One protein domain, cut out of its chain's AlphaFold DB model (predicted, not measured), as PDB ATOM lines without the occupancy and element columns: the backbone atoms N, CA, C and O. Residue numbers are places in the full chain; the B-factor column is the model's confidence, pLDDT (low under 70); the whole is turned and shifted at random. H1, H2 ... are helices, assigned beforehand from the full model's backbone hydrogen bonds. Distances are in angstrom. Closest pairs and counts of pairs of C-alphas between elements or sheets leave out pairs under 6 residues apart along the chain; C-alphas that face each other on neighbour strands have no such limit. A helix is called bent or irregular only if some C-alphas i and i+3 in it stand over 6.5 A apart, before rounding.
ATOM      1  N   PRO A 250     -15.579  16.126 -20.859       78.38
ATOM      2  CA  PRO A 250     -14.515  15.314 -21.433       78.38
ATOM      3  C   PRO A 250     -14.874  14.821 -22.832       78.38
ATOM      4  O   PRO A 250     -16.029  14.494 -23.111       78.38
ATOM      5  N   PHE A 251     -13.859  14.648 -23.679       80.56
ATOM      6  CA  PHE A 251     -14.037  14.152 -25.047       80.56
ATOM      7  C   PHE A 251     -14.774  12.801 -25.105       80.56
ATOM      8  O   PHE A 251     -15.569  12.568 -26.017       80.56
ATOM      9  N   GLY A 252     -14.570  11.947 -24.093       80.62
ATOM     10  CA  GLY A 252     -15.274  10.671 -23.944       80.62
ATOM     11  C   GLY A 252     -16.792  10.805 -23.768       80.62
ATOM     12  O   GLY A 252     -17.522   9.940 -24.232       80.62
ATOM     13  N   LEU A 253     -17.276  11.902 -23.172       79.12
ATOM     14  CA  LEU A 253     -18.709  12.201 -23.042       79.12
ATOM     15  C   LEU A 253     -19.224  13.053 -24.209       79.12
ATOM     16  O   LEU A 253     -20.324  12.825 -24.708       79.12
ATOM     17  N   ALA A 254     -18.423  14.006 -24.691       82.94
ATOM     18  CA  ALA A 254     -18.811  14.892 -25.786       82.94
ATOM     19  C   ALA A 254     -19.001  14.144 -27.119       82.94
ATOM     20  O   ALA A 254     -19.918  14.459 -27.878       82.94
ATOM     21  N   THR A 255     -18.175  13.131 -27.401       87.38
ATOM     22  CA  THR A 255     -18.221  12.395 -28.675       87.38
ATOM     23  C   THR A 255     -19.519  11.595 -28.854       87.38
ATOM     24  O   THR A 255     -20.177  11.780 -29.881       87.38
ATOM     25  N   PRO A 256     -19.967  10.766 -27.887       84.44
ATOM     26  CA  PRO A 256     -21.271  10.104 -27.973       84.44
ATOM     27  C   PRO A 256     -22.440  11.084 -28.099       84.44
ATOM     28  O   PRO A 256     -23.355  10.835 -28.883       84.44
ATOM     29  N   ILE A 257     -22.395  12.217 -27.385       84.81
ATOM     30  CA  ILE A 257     -23.420  13.270 -27.480       84.81
ATOM     31  C   ILE A 257     -23.467  13.850 -28.900       84.81
ATOM     32  O   ILE A 257     -24.548  13.973 -29.477       84.81
ATOM     33  N   LEU A 258     -22.308  14.152 -29.495       87.44
ATOM     34  CA  LEU A 258     -22.210  14.647 -30.870       87.44
ATOM     35  C   LEU A 258     -22.771  13.633 -31.875       87.44
ATOM     36  O   LEU A 258     -23.580  13.999 -32.725       87.44
ATOM     37  N   ILE A 259     -22.374  12.362 -31.763       88.44
ATOM     38  CA  ILE A 259     -22.871  11.288 -32.636       88.44
ATOM     39  C   ILE A 259     -24.393  11.153 -32.493       88.44
ATOM     40  O   ILE A 259     -25.100  11.101 -33.501       88.44
ATOM     41  N   GLY A 260     -24.908  11.161 -31.259       85.94
ATOM     42  CA  GLY A 260     -26.342  11.148 -30.972       85.94
ATOM     43  C   GLY A 260     -27.084  12.324 -31.611       85.94
ATOM     44  O   GLY A 260     -28.114  12.120 -32.252       85.94
ATOM     45  N   GLY A 261     -26.529  13.535 -31.521       86.50
ATOM     46  CA  GLY A 261     -27.080  14.737 -32.153       86.50
ATOM     47  C   GLY A 261     -27.079  14.677 -33.684       86.50
ATOM     48  O   GLY A 261     -28.074  15.038 -34.313       86.50
ATOM     49  N   ILE A 262     -26.005  14.163 -34.294       89.44
ATOM     50  CA  ILE A 262     -25.928  13.949 -35.748       89.44
ATOM     51  C   ILE A 262     -26.980  12.930 -36.190       89.44
ATOM     52  O   ILE A 262     -27.710  13.189 -37.145       89.44
ATOM     53  N   MET A 263     -27.108  11.799 -35.488       85.25
ATOM     54  CA  MET A 263     -28.146  10.809 -35.787       85.25
ATOM     55  C   MET A 263     -29.541  11.421 -35.664       85.25
ATOM     56  O   MET A 263     -30.339  11.307 -36.595       85.25
ATOM     57  N   ALA A 264     -29.823  12.129 -34.566       85.44
ATOM     58  CA  ALA A 264     -31.104  12.792 -34.364       85.44
ATOM     59  C   ALA A 264     -31.424  13.765 -35.508       85.44
ATOM     60  O   ALA A 264     -32.535  13.742 -36.040       85.44
ATOM     61  N   HIS A 265     -30.441  14.555 -35.951       86.00
ATOM     62  CA  HIS A 265     -30.590  15.456 -37.091       86.00
ATOM     63  C   HIS A 265     -30.869  14.700 -38.398       86.00
ATOM     64  O   HIS A 265     -31.798  15.047 -39.121       86.00
ATOM     65  N   LEU A 266     -30.121  13.635 -38.696       88.00
ATOM     66  CA  LEU A 266     -30.303  12.848 -39.920       88.00
ATOM     67  C   LEU A 266     -31.670  12.150 -39.992       88.00
ATOM     68  O   LEU A 266     -32.215  12.032 -41.087       88.00
ATOM     69  N   TYR A 267     -32.228  11.715 -38.857       84.06
ATOM     70  CA  TYR A 267     -33.552  11.077 -38.798       84.06
ATOM     71  C   TYR A 267     -34.722  12.073 -38.800       84.06
ATOM     72  O   TYR A 267     -35.822  11.713 -39.221       84.06
ATOM     73  N   SER A 268     -34.503  13.311 -38.351       85.69
ATOM     74  CA  SER A 268     -35.546  14.347 -38.263       85.69
ATOM     75  C   SER A 268     -35.535  15.349 -39.424       85.69
ATOM     76  O   SER A 268     -36.554  15.998 -39.660       85.69
ATOM     77  N   LYS A 269     -34.438  15.459 -40.192       83.94
ATOM     78  CA  LYS A 269     -34.255  16.497 -41.232       83.94
ATOM     79  C   LYS A 269     -35.370  16.564 -42.283       83.94
ATOM     80  O   LYS A 269     -35.699  17.656 -42.732       83.94
ATOM     81  N   ASP A 270     -35.957  15.421 -42.646       85.00
ATOM     82  CA  ASP A 270     -36.978  15.310 -43.699       85.00
ATOM     83  C   ASP A 270     -38.407  15.227 -43.129       85.00
ATOM     84  O   ASP A 270     -39.364  14.948 -43.852       85.00
ATOM     85  N   LYS A 271     -38.567  15.426 -41.814       85.00
ATOM     86  CA  LYS A 271     -39.847  15.316 -41.105       85.00
ATOM     87  C   LYS A 271     -40.338  16.689 -40.629       85.00
ATOM     88  O   LYS A 271     -39.511  17.552 -40.314       85.00
ATOM     89  N   PRO A 272     -41.665  16.914 -40.549       85.19
ATOM     90  CA  PRO A 272     -42.219  18.120 -39.937       85.19
ATOM     91  C   PRO A 272     -41.728  18.275 -38.496       85.19
ATOM     92  O   PRO A 272     -41.620  17.285 -37.779       85.19
ATOM     93  N   VAL A 273     -41.489  19.513 -38.050       78.06
ATOM     94  CA  VAL A 273     -40.998  19.805 -36.687       78.06
ATOM     95  C   VAL A 273     -41.903  19.200 -35.608       78.06
ATOM     96  O   VAL A 273     -41.412  18.712 -34.599       78.06
ATOM     97  N   ALA A 274     -43.216  19.153 -35.849       79.25
ATOM     98  CA  ALA A 274     -44.188  18.550 -34.936       79.25
ATOM     99  C   ALA A 274     -43.975  17.039 -34.705       79.25
ATOM    100  O   ALA A 274     -44.355  16.523 -33.660       79.25
ATOM    101  N   ASP A 275     -43.348  16.337 -35.653       82.31
ATOM    102  CA  ASP A 275     -43.092  14.897 -35.570       82.31
ATOM    103  C   ASP A 275     -41.676  14.570 -35.074       82.31
ATOM    104  O   ASP A 275     -41.359  13.396 -34.870       82.31
ATOM    105  N   HIS A 276     -40.809  15.573 -34.874       82.31
ATOM    106  CA  HIS A 276     -39.415  15.357 -34.455       82.31
ATOM    107  C   HIS A 276     -39.346  14.584 -33.141       82.31
ATOM    108  O   HIS A 276     -38.678  13.551 -33.075       82.31
ATOM    109  N   ASP A 277     -40.108  15.020 -32.138       78.00
ATOM    110  CA  ASP A 277     -40.145  14.354 -30.837       78.00
ATOM    111  C   ASP A 277     -40.647  12.919 -30.967       78.00
ATOM    112  O   ASP A 277     -40.036  12.006 -30.420       78.00
ATOM    113  N   ARG A 278     -41.694  12.683 -31.766       80.44
ATOM    114  CA  ARG A 278     -42.256  11.342 -31.982       80.44
ATOM    115  C   ARG A 278     -41.246  10.386 -32.621       80.44
ATOM    116  O   ARG A 278     -41.166   9.227 -32.211       80.44
ATOM    117  N   VAL A 279     -40.474  10.858 -33.601       82.00
ATOM    118  CA  VAL A 279     -39.450  10.058 -34.297       82.00
ATOM    119  C   VAL A 279     -38.294   9.700 -33.360       82.00
ATOM    120  O   VAL A 279     -37.787   8.578 -33.410       82.00
ATOM    121  N   LEU A 280     -37.891  10.630 -32.491       83.62
ATOM    122  CA  LEU A 280     -36.738  10.469 -31.601       83.62
ATOM    123  C   LEU A 280     -37.087   9.792 -30.267       83.62
ATOM    124  O   LEU A 280     -36.210   9.196 -29.636       83.62
ATOM    125  N   HIS A 281     -38.356   9.843 -29.846       83.62
ATOM    126  CA  HIS A 281     -38.812   9.432 -28.516       83.62
ATOM    127  C   HIS A 281     -38.362   8.023 -28.134       83.62
ATOM    128  O   HIS A 281     -37.864   7.803 -27.033       83.62
ATOM    129  N   ARG A 282     -38.477   7.063 -29.057       81.12
ATOM    130  CA  ARG A 282     -38.132   5.662 -28.791       81.12
ATOM    131  C   ARG A 282     -36.640   5.467 -28.518       81.12
ATOM    132  O   ARG A 282     -36.279   4.720 -27.612       81.12
ATOM    133  N   GLY A 283     -35.793   6.157 -29.283       83.38
ATOM    134  CA  GLY A 283     -34.349   6.150 -29.076       83.38
ATOM    135  C   GLY A 283     -33.980   6.763 -27.731       83.38
ATOM    136  O   GLY A 283     -33.263   6.138 -26.956       83.38
ATOM    137  N   MET A 284     -34.551   7.931 -27.414       84.38
ATOM    138  CA  MET A 284     -34.338   8.603 -26.127       84.38
ATOM    139  C   MET A 284     -34.781   7.738 -24.939       84.38
ATOM    140  O   MET A 284     -34.032   7.595 -23.975       84.38
ATOM    141  N   LEU A 285     -35.958   7.107 -25.024       84.75
ATOM    142  CA  LEU A 285     -36.497   6.245 -23.971       84.75
ATOM    143  C   LEU A 285     -35.623   5.004 -23.747       84.75
ATOM    144  O   LEU A 285     -35.301   4.674 -22.605       84.75
ATOM    145  N   PHE A 286     -35.207   4.337 -24.828       86.25
ATOM    146  CA  PHE A 286     -34.329   3.172 -24.734       86.25
ATOM    147  C   PHE A 286     -32.964   3.547 -24.143       86.25
ATOM    148  O   PHE A 286     -32.512   2.901 -23.199       86.25
ATOM    149  N   SER A 287     -32.342   4.624 -24.633       85.06
ATOM    150  CA  SER A 287     -31.074   5.130 -24.096       85.06
ATOM    151  C   SER A 287     -31.177   5.490 -22.614       85.06
ATOM    152  O   SER A 287     -30.310   5.088 -21.844       85.06
ATOM    153  N   SER A 288     -32.248   6.169 -22.187       84.25
ATOM    154  CA  SER A 288     -32.476   6.480 -20.769       84.25
ATOM    155  C   SER A 288     -32.597   5.216 -19.914       84.25
ATOM    156  O   SER A 288     -32.067   5.179 -18.805       84.25
ATOM    157  N   GLY A 289     -33.269   4.177 -20.420       89.00
ATOM    158  CA  GLY A 289     -33.377   2.888 -19.739       89.00
ATOM    159  C   GLY A 289     -32.028   2.179 -19.601       89.00
ATOM    160  O   GLY A 289     -31.736   1.634 -18.540       89.00
ATOM    161  N   VAL A 290     -31.182   2.227 -20.637       87.62
ATOM    162  CA  VAL A 290     -29.829   1.649 -20.586       87.62
ATOM    163  C   VAL A 290     -28.935   2.405 -19.603       87.62
ATOM    164  O   VAL A 290     -28.269   1.756 -18.807       87.62
ATOM    165  N   ILE A 291     -28.975   3.743 -19.590       85.75
ATOM    166  CA  ILE A 291     -28.218   4.565 -18.625       85.75
ATOM    167  C   ILE A 291     -28.653   4.251 -17.186       85.75
ATOM    168  O   ILE A 291     -27.817   4.050 -16.306       85.75
ATOM    169  N   ALA A 292     -29.964   4.159 -16.936       87.25
ATOM    170  CA  ALA A 292     -30.477   3.775 -15.621       87.25
ATOM    171  C   ALA A 292     -30.057   2.344 -15.237       87.25
ATOM    172  O   ALA A 292     -29.685   2.095 -14.091       87.25
ATOM    173  N   GLY A 293     -30.085   1.412 -16.194       89.06
ATOM    174  CA  GLY A 293     -29.648   0.030 -15.998       89.06
ATOM    175  C   GLY A 293     -28.159  -0.089 -15.677       89.06
ATOM    176  O   GLY A 293     -27.803  -0.825 -14.760       89.06
ATOM    177  N   GLU A 294     -27.306   0.662 -16.377       86.00
ATOM    178  CA  GLU A 294     -25.871   0.770 -16.088       86.00
ATOM    179  C   GLU A 294     -25.648   1.252 -14.653       86.00
ATOM    180  O   GLU A 294     -24.982   0.567 -13.880       86.00
ATOM    181  N   ALA A 295     -26.279   2.363 -14.261       83.75
ATOM    182  CA  ALA A 295     -26.141   2.913 -12.915       83.75
ATOM    183  C   ALA A 295     -26.583   1.917 -11.827       83.75
ATOM    184  O   ALA A 295     -25.879   1.730 -10.832       83.75
ATOM    185  N   LEU A 296     -27.718   1.232 -12.021       87.25
ATOM    186  CA  LEU A 296     -28.194   0.198 -11.095       87.25
ATOM    187  C   LEU A 296     -27.234  -0.998 -11.021       87.25
ATOM    188  O   LEU A 296     -26.983  -1.511  -9.928       87.25
ATOM    189  N   MET A 297     -26.670  -1.422 -12.155       88.88
ATOM    190  CA  MET A 297     -25.688  -2.505 -12.203       88.88
ATOM    191  C   MET A 297     -24.390  -2.116 -11.488       88.88
ATOM    192  O   MET A 297     -23.870  -2.922 -10.720       88.88
ATOM    193  N   SER A 298     -23.893  -0.888 -11.664       81.69
ATOM    194  CA  SER A 298     -22.706  -0.383 -10.958       81.69
ATOM    195  C   SER A 298     -22.901  -0.374  -9.444       81.69
ATOM    196  O   SER A 298     -22.013  -0.805  -8.711       81.69
ATOM    197  N   VAL A 299     -24.077   0.048  -8.964       86.06
ATOM    198  CA  VAL A 299     -24.421  -0.032  -7.534       86.06
ATOM    199  C   VAL A 299     -24.465  -1.488  -7.060       86.06
ATOM    200  O   VAL A 299     -23.926  -1.801  -6.000       86.06
ATOM    201  N   GLY A 300     -25.048  -2.394  -7.853       86.94
ATOM    202  CA  GLY A 300     -25.077  -3.827  -7.551       86.94
ATOM    203  C   GLY A 300     -23.681  -4.452  -7.462       86.94
ATOM    204  O   GLY A 300     -23.374  -5.130  -6.483       86.94
ATOM    205  N   LEU A 301     -22.815  -4.180  -8.442       84.06
ATOM    206  CA  LEU A 301     -21.423  -4.643  -8.473       84.06
ATOM    207  C   LEU A 301     -20.617  -4.099  -7.296       84.06
ATOM    208  O   LEU A 301     -19.899  -4.852  -6.644       84.06
ATOM    209  N   ALA A 302     -20.773  -2.816  -6.980       82.75
ATOM    210  CA  ALA A 302     -20.113  -2.223  -5.829       82.75
ATOM    211  C   ALA A 302     -20.619  -2.846  -4.509       82.75
ATOM    212  O   ALA A 302     -19.842  -3.029  -3.573       82.75
ATOM    213  N   GLY A 303     -21.899  -3.237  -4.442       86.12
ATOM    214  CA  GLY A 303     -22.461  -3.987  -3.318       86.12
ATOM    215  C   GLY A 303     -21.859  -5.387  -3.175       86.12
ATOM    216  O   GLY A 303     -21.521  -5.796  -2.067       86.12
ATOM    217  N   LEU A 304     -21.656  -6.102  -4.285       86.69
ATOM    218  CA  LEU A 304     -20.950  -7.391  -4.289       86.69
ATOM    219  C   LEU A 304     -19.485  -7.239  -3.854       86.69
ATOM    220  O   LEU A 304     -19.008  -8.029  -3.037       86.69
ATOM    221  N   ALA A 305     -18.804  -6.194  -4.329       81.88
ATOM    222  CA  ALA A 305     -17.441  -5.876  -3.916       81.88
ATOM    223  C   ALA A 305     -17.356  -5.594  -2.406       81.88
ATOM    224  O   ALA A 305     -16.464  -6.118  -1.737       81.88
ATOM    225  N   ALA A 306     -18.328  -4.863  -1.847       81.75
ATOM    226  CA  ALA A 306     -18.423  -4.604  -0.409       81.75
ATOM    227  C   ALA A 306     -18.649  -5.882   0.427       81.75
ATOM    228  O   ALA A 306     -18.241  -5.939   1.585       81.75
ATOM    229  N   LEU A 307     -19.254  -6.924  -0.155       86.19
ATOM    230  CA  LEU A 307     -19.398  -8.255   0.455       86.19
ATOM    231  C   LEU A 307     -18.152  -9.146   0.276       86.19
ATOM    232  O   LEU A 307     -18.169 -10.310   0.675       86.19
ATOM    233  N   GLY A 308     -17.075  -8.623  -0.316       81.44
ATOM    234  CA  GLY A 308     -15.823  -9.347  -0.551       81.44
ATOM    235  C   GLY A 308     -15.802 -10.184  -1.833       81.44
ATOM    236  O   GLY A 308     -14.829 -10.897  -2.075       81.44
ATOM    237  N   ILE A 309     -16.833 -10.095  -2.679       81.69
ATOM    238  CA  ILE A 309     -16.887 -10.795  -3.968       81.69
ATOM    239  C   ILE A 309     -16.265  -9.883  -5.030       81.69
ATOM    240  O   ILE A 309     -16.955  -9.107  -5.687       81.69
ATOM    241  N   SER A 317     -12.279 -20.898 -20.063       88.25
ATOM    242  CA  SER A 317     -11.057 -20.534 -20.784       88.25
ATOM    243  C   SER A 317     -11.108 -19.071 -21.240       88.25
ATOM    244  O   SER A 317     -12.169 -18.555 -21.599       88.25
ATOM    245  N   THR A 318      -9.954 -18.399 -21.307       85.12
ATOM    246  CA  THR A 318      -9.855 -16.999 -21.771       85.12
ATOM    247  C   THR A 318     -10.484 -16.808 -23.155       85.12
ATOM    248  O   THR A 318     -11.128 -15.793 -23.425       85.12
ATOM    249  N   ALA A 319     -10.362 -17.817 -24.024       88.88
ATOM    250  CA  ALA A 319     -11.003 -17.844 -25.336       88.88
ATOM    251  C   ALA A 319     -12.539 -17.871 -25.241       88.88
ATOM    252  O   ALA A 319     -13.201 -17.125 -25.963       88.88
ATOM    253  N   ALA A 320     -13.109 -18.678 -24.338       87.31
ATOM    254  CA  ALA A 320     -14.553 -18.732 -24.114       87.31
ATOM    255  C   ALA A 320     -15.093 -17.409 -23.545       87.31
ATOM    256  O   ALA A 320     -16.103 -16.907 -24.037       87.31
ATOM    257  N   VAL A 321     -14.389 -16.802 -22.580       86.69
ATOM    258  CA  VAL A 321     -14.757 -15.488 -22.015       86.69
ATOM    259  C   VAL A 321     -14.727 -14.403 -23.091       86.69
ATOM    260  O   VAL A 321     -15.664 -13.611 -23.206       86.69
ATOM    261  N   THR A 322     -13.686 -14.392 -23.928       88.69
ATOM    262  CA  THR A 322     -13.550 -13.412 -25.014       88.69
ATOM    263  C   THR A 322     -14.652 -13.596 -26.057       88.69
ATOM    264  O   THR A 322     -15.295 -12.624 -26.450       88.69
ATOM    265  N   MET A 323     -14.935 -14.840 -26.460       92.06
ATOM    266  CA  MET A 323     -16.009 -15.143 -27.409       92.06
ATOM    267  C   MET A 323     -17.377 -14.712 -26.864       92.06
ATOM    268  O   MET A 323     -18.132 -14.046 -27.571       92.06
ATOM    269  N   LEU A 324     -17.683 -15.039 -25.604       89.69
ATOM    270  CA  LEU A 324     -18.947 -14.666 -24.970       89.69
ATOM    271  C   LEU A 324     -19.092 -13.144 -24.849       89.69
ATOM    272  O   LEU A 324     -20.169 -12.606 -25.108       89.69
ATOM    273  N   SER A 325     -18.002 -12.444 -24.523       88.50
ATOM    274  CA  SER A 325     -17.974 -10.979 -24.442       88.50
ATOM    275  C   SER A 325     -18.259 -10.339 -25.802       88.50
ATOM    276  O   SER A 325     -19.094  -9.441 -25.895       88.50
ATOM    277  N   VAL A 326     -17.642 -10.845 -26.875       92.00
ATOM    278  CA  VAL A 326     -17.884 -10.367 -28.247       92.00
ATOM    279  C   VAL A 326     -19.318 -10.658 -28.693       92.00
ATOM    280  O   VAL A 326     -19.980  -9.768 -29.226       92.00
ATOM    281  N   LEU A 327     -19.836 -11.865 -28.441       93.25
ATOM    282  CA  LEU A 327     -21.224 -12.220 -28.762       93.25
ATOM    283  C   LEU A 327     -22.221 -11.323 -28.028       93.25
ATOM    284  O   LEU A 327     -23.183 -10.844 -28.630       93.25
ATOM    285  N   THR A 328     -21.963 -11.051 -26.749       90.38
ATOM    286  CA  THR A 328     -22.792 -10.158 -25.935       90.38
ATOM    287  C   THR A 328     -22.730  -8.728 -26.463       90.38
ATOM    288  O   THR A 328     -23.773  -8.104 -26.644       90.38
ATOM    289  N   ALA A 329     -21.541  -8.223 -26.804       87.75
ATOM    290  CA  ALA A 329     -21.380  -6.895 -27.394       87.75
ATOM    291  C   ALA A 329     -22.147  -6.761 -28.722       87.75
ATOM    292  O   ALA A 329     -22.889  -5.798 -28.914       87.75
ATOM    293  N   ILE A 330     -22.047  -7.757 -29.609       91.06
ATOM    294  CA  ILE A 330     -22.807  -7.793 -30.868       91.06
ATOM    295  C   ILE A 330     -24.316  -7.821 -30.586       91.06
ATOM    296  O   ILE A 330     -25.069  -7.061 -31.195       91.06
ATOM    297  N   ALA A 331     -24.769  -8.654 -29.647       90.00
ATOM    298  CA  ALA A 331     -26.178  -8.737 -29.269       90.00
ATOM    299  C   ALA A 331     -26.709  -7.403 -28.720       90.00
ATOM    300  O   ALA A 331     -27.810  -6.989 -29.092       90.00
ATOM    301  N   ILE A 332     -25.918  -6.699 -27.903       86.38
ATOM    302  CA  ILE A 332     -26.245  -5.361 -27.392       86.38
ATOM    303  C   ILE A 332     -26.382  -4.373 -28.551       86.38
ATOM    304  O   ILE A 332     -27.398  -3.685 -28.629       86.38
ATOM    305  N   VAL A 333     -25.428  -4.338 -29.487       85.12
ATOM    306  CA  VAL A 333     -25.485  -3.442 -30.659       85.12
ATOM    307  C   VAL A 333     -26.719  -3.728 -31.520       85.12
ATOM    308  O   VAL A 333     -27.423  -2.800 -31.926       85.12
ATOM    309  N   ILE A 334     -27.037  -5.003 -31.758       86.94
ATOM    310  CA  ILE A 334     -28.241  -5.405 -32.500       86.94
ATOM    311  C   ILE A 334     -29.508  -4.975 -31.753       86.94
ATOM    312  O   ILE A 334     -30.444  -4.462 -32.374       86.94
ATOM    313  N   CYS A 335     -29.553  -5.171 -30.434       85.19
ATOM    314  CA  CYS A 335     -30.668  -4.747 -29.593       85.19
ATOM    315  C   CYS A 335     -30.862  -3.230 -29.683       85.19
ATOM    316  O   CYS A 335     -31.961  -2.779 -30.012       85.19
ATOM    317  N   PHE A 336     -29.782  -2.461 -29.518       82.19
ATOM    318  CA  PHE A 336     -29.770  -1.010 -29.692       82.19
ATOM    319  C   PHE A 336     -30.344  -0.611 -31.048       82.19
ATOM    320  O   PHE A 336     -31.300   0.159 -31.101       82.19
ATOM    321  N   PHE A 337     -29.837  -1.173 -32.146       81.06
ATOM    322  CA  PHE A 337     -30.309  -0.828 -33.488       81.06
ATOM    323  C   PHE A 337     -31.798  -1.142 -33.692       81.06
ATOM    324  O   PHE A 337     -32.535  -0.351 -34.280       81.06
ATOM    325  N   ARG A 338     -32.277  -2.288 -33.191       82.69
ATOM    326  CA  ARG A 338     -33.685  -2.690 -33.342       82.69
ATOM    327  C   ARG A 338     -34.633  -1.860 -32.482       82.69
ATOM    328  O   ARG A 338     -35.730  -1.545 -32.943       82.69
ATOM    329  N   GLN A 339     -34.235  -1.526 -31.257       80.75
ATOM    330  CA  GLN A 339     -35.089  -0.819 -30.299       80.75
ATOM    331  C   GLN A 339     -35.106   0.692 -30.527       80.75
ATOM    332  O   GLN A 339     -36.145   1.319 -30.345       80.75
ATOM    333  N   THR A 340     -33.996   1.270 -30.990       76.06
ATOM    334  CA  THR A 340     -33.904   2.710 -31.287       76.06
ATOM    335  C   THR A 340     -34.506   3.085 -32.642       76.06
ATOM    336  O   THR A 340     -34.745   4.265 -32.891       76.06
ATOM    337  N   LYS A 341     -34.803   2.107 -33.513       73.75
ATOM    338  CA  LYS A 341     -35.382   2.372 -34.834       73.75
ATOM    339  C   LYS A 341     -36.755   3.061 -34.701       73.75
ATOM    340  O   LYS A 341     -37.649   2.492 -34.051       73.75
ATOM    341  N   PRO A 342     -36.956   4.231 -35.342       68.00
ATOM    342  CA  PRO A 342     -38.252   4.898 -35.351       68.00
ATOM    343  C   PRO A 342     -39.309   3.981 -35.975       68.00
ATOM    344  O   PRO A 342     -39.042   3.335 -36.994       68.00
ATOM    345  N   GLN A 343     -40.501   3.906 -35.376       64.19
ATOM    346  CA  GLN A 343     -41.656   3.343 -36.077       64.19
ATOM    347  C   GLN A 343     -42.063   4.335 -37.172       64.19
ATOM    348  O   GLN A 343     -42.186   5.528 -36.897       64.19
ATOM    349  N   GLN A 344     -42.165   3.838 -38.408       53.84
ATOM    350  CA  GLN A 344     -42.658   4.613 -39.547       53.84
ATOM    351  C   GLN A 344     -44.140   4.935 -39.386       53.84
ATOM    352  O   GLN A 344     -44.866   4.068 -38.848       53.84
TER     353      GLN A 344
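What this domain is: This is residues 250 to 309 and 317 to 344 of the 344 residues of the protein "Oligopeptide transporter, OPT family" of Gammaproteobacteria bacterium (UniProt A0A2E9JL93). Three helices splay apart like the legs of a tripod: the long H2 meets the last residues of H1 with its residues 276 to 280 and the last residues of H3 a little farther along, with residues 282 to 286 by its kink, and from there the three spread away with open space between them. H1 and H2 make a helical hairpin joined at this narrow end, and H3 comes back to the same end with its last residues. The printed part has 88 residues with three named helices, in the order H1, H2, H3, and no named strand; the class is all helix. The whole is loose and elongated, with a radius of gyration of the C-alphas of 17.3 A and spans of 54 by 28 by 26 A.

Where its parts are: H2, the longest helix, holds residues 273 to 306 and measures 49.2 A from C-alpha 273 at (-40.998, 19.805, -36.687) to C-alpha 306 at (-18.423, -4.604, -0.409). It is irregular, with C-alphas 279 and 282 7.2 A apart, and has a kink of 38 degrees near residue 282. H1, residues 251 to 268, is 25.2 A long. H3, residues 318 to 340, is 32.5 A long and ends with C-alpha 340 at (-33.904, 2.710, -31.287).

How they stand to each other: H2 touches H1 with residues 276 to 280 alone, against residues 264 to 268 of H1; the closest C-alphas, of Ser 268 and His 276, are 5.5 A apart. The two run opposite ways at a shallow tilt of 30 degrees. H2 touches H3 with residues 282 to 286 alone, against residues 336 to 340 of H3; the closest C-alphas, of Gly 283 and Thr 340, are 4.1 A apart. They too run opposite ways at a shallow tilt of 30 degrees. H1 and H3 are apart. In H3 every O i to N i+4 pair is within hydrogen-bond range; in H1 13 of 14 are, and in H2 26 of 30.

The domain as a whole: The C-alphas farthest apart, of Pro 272 and Gly 308, are 54.8 A from each other. Residues 310 to 316 are not printed, and C-alphas 309 and 317 across this cut are 20.3 A apart. The link from H1 to H2 is tight. The mean pLDDT of the printed part is 84.2, and residues 342 to 344 are under 70.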